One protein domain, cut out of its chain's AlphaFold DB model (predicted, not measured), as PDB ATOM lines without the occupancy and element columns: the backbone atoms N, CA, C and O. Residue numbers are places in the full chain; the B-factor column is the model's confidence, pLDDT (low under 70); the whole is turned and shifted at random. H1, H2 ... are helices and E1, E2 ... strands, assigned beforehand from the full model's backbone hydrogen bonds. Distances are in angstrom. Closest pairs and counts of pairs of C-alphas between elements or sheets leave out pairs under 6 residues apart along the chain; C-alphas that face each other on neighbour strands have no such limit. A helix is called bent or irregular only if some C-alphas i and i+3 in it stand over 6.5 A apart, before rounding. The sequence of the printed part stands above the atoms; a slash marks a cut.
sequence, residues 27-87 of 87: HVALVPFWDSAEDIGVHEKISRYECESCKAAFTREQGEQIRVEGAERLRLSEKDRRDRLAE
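Overview. This is residues 27 to 87 of the 87 residues of an uncharacterized protein of Chloroflexi bacterium RBG_16_64_32 (UniProt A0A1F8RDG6). A small head of three antiparallel strands, E1, E2 and E3, has one long helix, H1, running out from it like a handle. The first turns of H1, residues 60 to 67, pack over one face of the sheet, and residues 75 to 87, of which 75 to 86 belong to H1, stick out free as an arm that makes the length. The 61 printed residues include, in chain order, E1, E2, E3 and H1; the sheet order is E1, E2, E3, and the class is mixed, helices and strands. The whole is loose, with a radius of gyration of the C-alphas of 15.2 A and spans of 52 by 23 by 16 A.

Arrangement. Start at E1, residues 30 to 34, an edge strand, and go on to the inner strand E2, residues 46 to 51. They form an antiparallel hairpin at 148 degrees, where you will find N 31 and O 50 at 2.8 A and N 33 and O 48 at 2.9 A, within hydrogen-bond range. E2 then forms an antiparallel hairpin at 145 degrees with the other edge strand, E3, residues 57 to 59; look there for N 58 and O 49, 2.8 A apart and within hydrogen-bond range. The three strands are a meander, each strand the antiparallel neighbour of the one before. H1, residues 60 to 86, is on one face of this sheet, giving two layers, a sheet with a helix on one face. It lies over E2 and E3, with a height over the sheet of 16.6 A. On the local plane its line and that of E2 stand at 32 degrees, only just slantwise to the strands. The closest C-alphas of E2 and H1 are those of Arg 48 and Arg 60, 4.6 A apart; those of E1 and H1 are Leu 30 and Gly 63, 7.2 A apart. In H1 every O i to N i+4 pair is within hydrogen-bond range.

Along the chain. Find C-alpha 30 at (176.070, 95.577, 232.698); from there E1 runs 13.3 A to C-alpha 34. E2 covers 14.1 A from Ile 46 to Cys 51, and E3 covers 7.0 A from Ala 57 to Thr 59. Find C-alpha 60 at (183.848, 103.303, 232.509); from there H1, which is not bent, runs 39.5 A to C-alpha 86 at (184.877, 63.838, 230.378).

Size, cuts and confidence. The C-alphas farthest apart are those of Ser 36 and Glu 87, 52.1 A. Without residues 75 to 87 the body spans 33 by 20 by 14 A. The link from E1 to E2, 11 residues, is long, while those from E2 to E3 and from E3 to H1 are tight. The printed part has no cut and ends at Glu 87, the chain's last residue. The mean pLDDT of the printed part is 97.0, and no printed residue is under 70.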
ATOM      1  N   HIS A  27     176.904  91.213 238.880       95.88
ATOM      2  CA  HIS A  27     177.024  92.269 237.871       95.88
ATOM      3  C   HIS A  27     177.245  91.760 236.432       95.88
ATOM      4  O   HIS A  27     177.949  92.371 235.634       95.88
ATOM      5  N   VAL A  28     176.601  90.647 236.062       93.50
ATOM      6  CA  VAL A  28     176.698  90.067 234.705       93.50
ATOM      7  C   VAL A  28     175.823  90.777 233.663       93.50
ATOM      8  O   VAL A  28     175.996  90.561 232.468       93.50
ATOM      9  N   ALA A  29     174.905  91.641 234.104       95.81
ATOM     10  CA  ALA A  29     173.967  92.389 233.263       95.81
ATOM     11  C   ALA A  29     174.336  93.884 233.179       95.81
ATOM     12  O   ALA A  29     173.506  94.749 233.455       95.81
ATOM     13  N   LEU A  30     175.603  94.196 232.880       97.56
ATOM     14  CA  LEU A  30     176.070  95.577 232.698       97.56
ATOM     15  C   LEU A  30     175.744  96.104 231.298       97.56
ATOM     16  O   LEU A  30     176.194  95.548 230.289       97.56
ATOM     17  N   VAL A  31     175.042  97.231 231.256       97.56
ATOM     18  CA  VAL A  31     174.665  97.955 230.041       97.56
ATOM     19  C   VAL A  31     175.506  99.234 229.934       97.56
ATOM     20  O   VAL A  31     175.624  99.961 230.923       97.56
ATOM     21  N   PRO A  32     176.129  99.514 228.777       98.12
ATOM     22  CA  PRO A  32     176.848 100.765 228.553       98.12
ATOM     23  C   PRO A  32     175.895 101.956 228.417       98.12
ATOM     24  O   PRO A  32     174.807 101.836 227.853       98.12
ATOM     25  N   PHE A  33     176.337 103.117 228.888       97.94
ATOM     26  CA  PHE A  33     175.644 104.388 228.727       97.94
ATOM     27  C   PHE A  33     176.525 105.384 227.968       97.94
ATOM     28  O   PHE A  33     177.739 105.423 228.173       97.94
ATOM     29  N   TRP A  34     175.900 106.200 227.123       98.44
ATOM     30  CA  TRP A  34     176.535 107.272 226.357       98.44
ATOM     31  C   TRP A  34     175.882 108.607 226.699       98.44
ATOM     32  O   TRP A  34     174.680 108.656 226.963       98.44
ATOM     33  N   ASP A  35     176.659 109.688 226.673       97.00
ATOM     34  CA  ASP A  35     176.159 111.023 227.029       97.00
ATOM     35  C   ASP A  35     175.280 111.646 225.932       97.00
ATOM     36  O   ASP A  35     174.475 112.534 226.216       97.00
ATOM     37  N   SER A  36     175.404 111.166 224.690       97.94
ATOM     38  CA  SER A  36     174.621 111.625 223.541       97.94
ATOM     39  C   SER A  36     174.135 110.461 222.672       97.94
ATOM     40  O   SER A  36     174.686 109.357 222.707       97.94
ATOM     41  N   ALA A  37     173.082 110.703 221.886       97.50
ATOM     42  CA  ALA A  37     172.527 109.698 220.981       97.50
ATOM     43  C   ALA A  37     173.481 109.395 219.813       97.50
ATOM     44  O   ALA A  37     173.520 108.272 219.314       97.50
ATOM     45  N   GLU A  38     174.270 110.387 219.405       98.12
ATOM     46  CA  GLU A  38     175.266 110.302 218.339       98.12
ATOM     47  C   GLU A  38     176.434 109.376 218.701       98.12
ATOM     48  O   GLU A  38     177.106 108.846 217.815       98.12
ATOM     49  N   ASP A  39     176.673 109.172 219.995       98.00
ATOM     50  CA  ASP A  39     177.771 108.352 220.501       98.00
ATOM     51  C   ASP A  39     177.390 106.879 220.689       98.00
ATOM     52  O   ASP A  39     178.276 106.038 220.867       98.00
ATOM     53  N   ILE A  40     176.094 106.545 220.628       97.75
ATOM     54  CA  ILE A  40     175.594 105.187 220.862       97.75
ATOM     55  C   ILE A  40     176.292 104.197 219.923       97.75
ATOM     56  O   ILE A  40     176.275 104.330 218.701       97.75
ATOM     57  N   GLY A  41     176.887 103.161 220.516       96.38
ATOM     58  CA  GLY A  41     177.618 102.117 219.795       96.38
ATOM     59  C   GLY A  41     179.112 102.392 219.604       96.38
ATOM     60  O   GLY A  41     179.834 101.477 219.212       96.38
ATOM     61  N   VAL A  42     179.609 103.589 219.935       97.88
ATOM     62  CA  VAL A  42     181.049 103.887 219.955       97.88
ATOM     63  C   VAL A  42     181.612 103.520 221.327       97.88
ATOM     64  O   VAL A  42     181.335 104.188 222.322       97.88
ATOM     65  N   HIS A  43     182.379 102.434 221.406       95.56
ATOM     66  CA  HIS A  43     182.825 101.852 222.677       95.56
ATOM     67  C   HIS A  43     183.683 102.813 223.516       95.56
ATOM     68  O   HIS A  43     183.537 102.912 224.731       95.56
ATOM     69  N   GLU A  44     184.536 103.587 222.858       96.94
ATOM     70  CA  GLU A  44     185.446 104.551 223.474       96.94
ATOM     71  C   GLU A  44     184.707 105.737 224.109       96.94
ATOM     72  O   GLU A  44     185.286 106.455 224.920       96.94
ATOM     73  N   LYS A  45     183.435 105.943 223.746       97.94
ATOM     74  CA  LYS A  45     182.588 107.037 224.237       97.94
ATOM     75  C   LYS A  45     181.601 106.614 225.324       97.94
ATOM     76  O   LYS A  45     180.724 107.392 225.692       97.94
ATOM     77  N   ILE A  46     181.714 105.389 225.829       98.25
ATOM     78  CA  ILE A  46     180.906 104.941 226.963       98.25
ATOM     79  C   ILE A  46     181.275 105.792 228.181       98.25
ATOM     80  O   ILE A  46     182.427 105.789 228.605       98.25
ATOM     81  N   SER A  47     180.309 106.499 228.764       98.12
ATOM     82  CA  SER A  47     180.553 107.359 229.926       98.12
ATOM     83  C   SER A  47     180.452 106.604 231.251       98.12
ATOM     84  O   SER A  47     181.187 106.891 232.196       98.12
ATOM     85  N   ARG A  48     179.578 105.595 231.324       98.38
ATOM     86  CA  ARG A  48     179.436 104.702 232.482       98.38
ATOM     87  C   ARG A  48     178.818 103.364 232.089       98.38
ATOM     88  O   ARG A  48     178.281 103.217 230.992       98.38
ATOM     89  N   TYR A  49     178.821 102.423 233.025       98.56
ATOM     90  CA  TYR A  49     178.015 101.207 232.939       98.56
ATOM     91  C   TYR A  49     176.959 101.193 234.041       98.56
ATOM     92  O   TYR A  49     177.202 101.674 235.145       98.56
ATOM     93  N   GLU A  50     175.797 100.616 233.756       98.44
ATOM     94  CA  GLU A  50     174.727 100.414 234.732       98.44
ATOM     95  C   GLU A  50     174.317  98.942 234.752       98.44
ATOM     96  O   GLU A  50     174.146  98.321 233.703       98.44
ATOM     97  N   CYS A  51     174.178  98.357 235.940       97.88
ATOM     98  CA  CYS A  51     173.665  97.002 236.062       97.88
ATOM     99  C   CYS A  51     172.143  97.011 235.976       97.88
ATOM    100  O   CYS A  51     171.467  97.607 236.810       97.88
ATOM    101  N   GLU A  52     171.583  96.279 235.018       97.19
ATOM    102  CA  GLU A  52     170.135  96.230 234.844       97.19
ATOM    103  C   GLU A  52     169.420  95.594 236.050       97.19
ATOM    104  O   GLU A  52     168.297  95.994 236.363       97.19
ATOM    105  N   SER A  53     170.089  94.664 236.747       95.25
ATOM    106  CA  SER A  53     169.531  93.903 237.870       95.25
ATOM    107  C   SER A  53     169.464  94.702 239.171       95.25
ATOM    108  O   SER A  53     168.432  94.681 239.831       95.25
ATOM    109  N   CYS A  54     170.553  95.368 239.567       95.75
ATOM    110  CA  CYS A  54     170.635  96.081 240.852       95.75
ATOM    111  C   CYS A  54     170.619  97.610 240.706       95.75
ATOM    112  O   CYS A  54     170.640  98.318 241.707       95.75
ATOM    113  N   LYS A  55     170.601  98.129 239.471       96.19
ATOM    114  CA  LYS A  55     170.662  99.564 239.134       96.19
ATOM    115  C   LYS A  55     171.912 100.293 239.640       96.19
ATOM    116  O   LYS A  55     171.973 101.518 239.576       96.19
ATOM    117  N   ALA A  56     172.933  99.563 240.095       96.62
ATOM    118  CA  ALA A  56     174.225 100.142 240.428       96.62
ATOM    119  C   ALA A  56     174.898 100.705 239.168       96.62
ATOM    120  O   ALA A  56     174.912 100.058 238.117       96.62
ATOM    121  N   ALA A  57     175.464 101.902 239.298       97.94
ATOM    122  CA  ALA A  57     176.239 102.559 238.258       97.94
ATOM    123  C   ALA A  57     177.737 102.484 238.583       97.94
ATOM    124  O   ALA A  57     178.141 102.621 239.736       97.94
ATOM    125  N   PHE A  58     178.549 102.306 237.547       98.38
ATOM    126  CA  PHE A  58     179.996 102.130 237.626       98.38
ATOM    127  C   PHE A  58     180.676 103.083 236.658       98.38
ATOM    128  O   PHE A  58     180.146 103.334 235.571       98.38
ATOM    129  N   THR A  59     181.868 103.579 237.002       98.44
ATOM    130  CA  THR A  59     182.672 104.320 236.018       98.44
ATOM    131  C   THR A  59     182.992 103.432 234.813       98.44
ATOM    132  O   THR A  59     182.863 102.203 234.877       98.44
ATOM    133  N   ARG A  60     183.418 104.041 233.702       98.06
ATOM    134  CA  ARG A  60     183.848 103.303 232.509       98.06
ATOM    135  C   ARG A  60     184.889 102.234 232.860       98.06
ATOM    136  O   ARG A  60     184.702 101.073 232.508       98.06
ATOM    137  N   GLU A  61     185.920 102.604 233.616       98.19
ATOM    138  CA  GLU A  61     187.019 101.712 234.002       98.19
ATOM    139  C   GLU A  61     186.534 100.567 234.899       98.19
ATOM    140  O   GLU A  61     186.879  99.408 234.671       98.19
ATOM    141  N   GLN A  62     185.693 100.870 235.893       98.06
ATOM    142  CA  GLN A  62     185.130  99.857 236.789       98.06
ATOM    143  C   GLN A  62     184.250  98.859 236.030       98.06
ATOM    144  O   GLN A  62     184.376  97.652 236.219       98.06
ATOM    145  N   GLY A  63     183.368  99.347 235.155       97.56
ATOM    146  CA  GLY A  63     182.498  98.484 234.361       97.56
ATOM    147  C   GLY A  63     183.276  97.619 233.366       97.56
ATOM    148  O   GLY A  63     182.950  96.445 233.197       97.56
ATOM    149  N   GLU A  64     184.336  98.153 232.754       97.25
ATOM    150  CA  GLU A  64     185.257  97.372 231.918       97.25
ATOM    151  C   GLU A  64     185.937  96.257 232.719       97.25
ATOM    152  O   GLU A  64     185.917  95.100 232.291       97.25
ATOM    153  N   GLN A  65     186.462  96.571 233.906       97.69
ATOM    154  CA  GLN A  65     187.076  95.582 234.790       97.69
ATOM    155  C   GLN A  65     186.086  94.477 235.187       97.69
ATOM    156  O   GLN A  65     186.391  93.296 235.021       97.69
ATOM    157  N   ILE A  66     184.874  94.840 235.622       97.06
ATOM    158  CA  ILE A  66     183.834  93.871 236.004       97.06
ATOM    159  C   ILE A  66     183.507  92.925 234.841       97.06
ATOM    160  O   ILE A  66     183.324  91.724 235.048       97.06
ATOM    161  N   ARG A  67     183.451  93.429 233.601       95.50
ATOM    162  CA  ARG A  67     183.197  92.586 232.420       95.50
ATOM    163  C   ARG A  67     184.328  91.594 232.162       95.50
ATOM    164  O   ARG A  67     184.041  90.451 231.804       95.50
ATOM    165  N   VAL A  68     185.584  92.004 232.342       96.69
ATOM    166  CA  VAL A  68     186.750  91.118 232.192       96.69
ATOM    167  C   VAL A  68     186.730  90.018 233.253       96.69
ATOM    168  O   VAL A  68     186.818  88.839 232.910       96.69
ATOM    169  N   GLU A  69     186.543  90.384 234.519       96.12
ATOM    170  CA  GLU A  69     186.463  89.433 235.636       96.12
ATOM    171  C   GLU A  69     185.271  88.474 235.481       96.12
ATOM    172  O   GLU A  69     185.395  87.264 235.673       96.12
ATOM    173  N   GLY A  70     184.110  88.986 235.064       95.19
ATOM    174  CA  GLY A  70     182.926  88.171 234.797       95.19
ATOM    175  C   GLY A  70     183.128  87.171 233.653       95.19
ATOM    176  O   GLY A  70     182.695  86.020 233.758       95.19
ATOM    177  N   ALA A  71     183.808  87.582 232.579       95.62
ATOM    178  CA  ALA A  71     184.134  86.704 231.460       95.62
ATOM    179  C   ALA A  71     185.124  85.600 231.863       95.62
ATOM    180  O   ALA A  71     184.967  84.455 231.435       95.62
ATOM    181  N   GLU A  72     186.115  85.926 232.696       97.25
ATOM    182  CA  GLU A  72     187.085  84.969 233.237       97.25
ATOM    183  C   GLU A  72     186.398  83.909 234.107       97.25
ATOM    184  O   GLU A  72     186.536  82.711 233.833       97.25
ATOM    185  N   ARG A  73     185.538  84.342 235.037       95.19
ATOM    186  CA  ARG A  73     184.758  83.453 235.907       95.19
ATOM    187  C   ARG A  73     183.912  82.462 235.110       95.19
ATOM    188  O   ARG A  73     183.871  81.274 235.433       95.19
ATOM    189  N   LEU A  74     183.247  82.929 234.050       94.75
ATOM    190  CA  LEU A  74     182.464  82.057 233.172       94.75
ATOM    191  C   LEU A  74     183.362  81.053 232.441       94.75
ATOM    192  O   LEU A  74     183.032  79.873 232.353       94.75
ATOM    193  N   ARG A  75     184.524  81.499 231.957       97.12
ATOM    194  CA  ARG A  75     185.495  80.641 231.269       97.12
ATOM    195  C   ARG A  75     185.962  79.477 232.143       97.12
ATOM    196  O   ARG A  75     186.034  78.351 231.651       97.12
ATOM    197  N   LEU A  76     186.277  79.750 233.410       97.69
ATOM    198  CA  LEU A  76     186.660  78.725 234.381       97.69
ATOM    199  C   LEU A  76     185.499  77.765 234.662       97.69
ATOM    200  O   LEU A  76     185.676  76.555 234.574       97.69
ATOM    201  N   SER A  77     184.295  78.295 234.896       96.44
ATOM    202  CA  SER A  77     183.103  77.476 235.150       96.44
ATOM    203  C   SER A  77     182.792  76.507 234.000       96.44
ATOM    204  O   SER A  77     182.523  75.326 234.229       96.44
ATOM    205  N   GLU A  78     182.889  76.977 232.756       98.06
ATOM    206  CA  GLU A  78     182.680  76.149 231.566       98.06
ATOM    207  C   GLU A  78     183.771  75.088 231.391       98.06
ATOM    208  O   GLU A  78     183.473  73.954 231.002       98.06
ATOM    209  N   LYS A  79     185.029  75.429 231.700       98.12
ATOM    210  CA  LYS A  79     186.132  74.464 231.708       98.12
ATOM    211  C   LYS A  79     185.856  73.355 232.724       98.12
ATOM    212  O   LYS A  79     185.850  72.191 232.338       98.12
ATOM    213  N   ASP A  80     185.550  73.709 233.967       98.31
ATOM    214  CA  ASP A  80     185.275  72.741 235.032       98.31
ATOM    215  C   ASP A  80     184.076  71.852 234.688       98.31
ATOM    216  O   ASP A  80     184.088  70.642 234.920       98.31
ATOM    217  N   ARG A  81     183.021  72.439 234.107       97.81
ATOM    218  CA  ARG A  81     181.848  71.694 233.638       97.81
ATOM    219  C   ARG A  81     182.223  70.677 232.565       97.81
ATOM    220  O   ARG A  81     181.711  69.563 232.601       97.81
ATOM    221  N   ARG A  82     183.077  71.053 231.612       98.00
ATOM    222  CA  ARG A  82     183.554  70.149 230.561       98.00
ATOM    223  C   ARG A  82     184.404  69.024 231.140       98.00
ATOM    224  O   ARG A  82     184.191  67.882 230.754       98.00
ATOM    225  N   ASP A  83     185.326  69.345 232.040       98.06
ATOM    226  CA  ASP A  83     186.247  68.367 232.619       98.06
ATOM    227  C   ASP A  83     185.460  67.297 233.410       98.06
ATOM    228  O   ASP A  83     185.655  66.111 233.173       98.06
ATOM    229  N   ARG A  84     184.440  67.692 234.195       97.75
ATOM    230  CA  ARG A  84     183.519  66.754 234.880       97.75
ATOM    231  C   ARG A  84     182.685  65.860 233.957       97.75
ATOM    232  O   ARG A  84     182.191  64.835 234.403       97.75
ATOM    233  N   LEU A  85     182.431  66.278 232.716       96.81
ATOM    234  CA  LEU A  85     181.676  65.479 231.738       96.81
ATOM    235  C   LEU A  85     182.575  64.520 230.945       96.81
ATOM    236  O   LEU A  85     182.056  63.683 230.208       96.81
ATOM    237  N   ALA A  86     183.894  64.693 231.031       95.50
ATOM    238  CA  ALA A  86     184.877  63.838 230.378       95.50
ATOM    239  C   ALA A  86     185.362  62.682 231.277       95.50
ATOM    240  O   ALA A  86     186.065  61.801 230.778       95.50
ATOM    241  N   GLU A  87     185.001  62.705 232.564       86.44
ATOM    242  CA  GLU A  87     185.198  61.643 233.567       86.44
ATOM    243  C   GLU A  87     184.038  60.634 233.555       86.44
ATOM    244  O   GLU A  87     184.324  59.423 233.708       86.44
TER     245      GLU A  87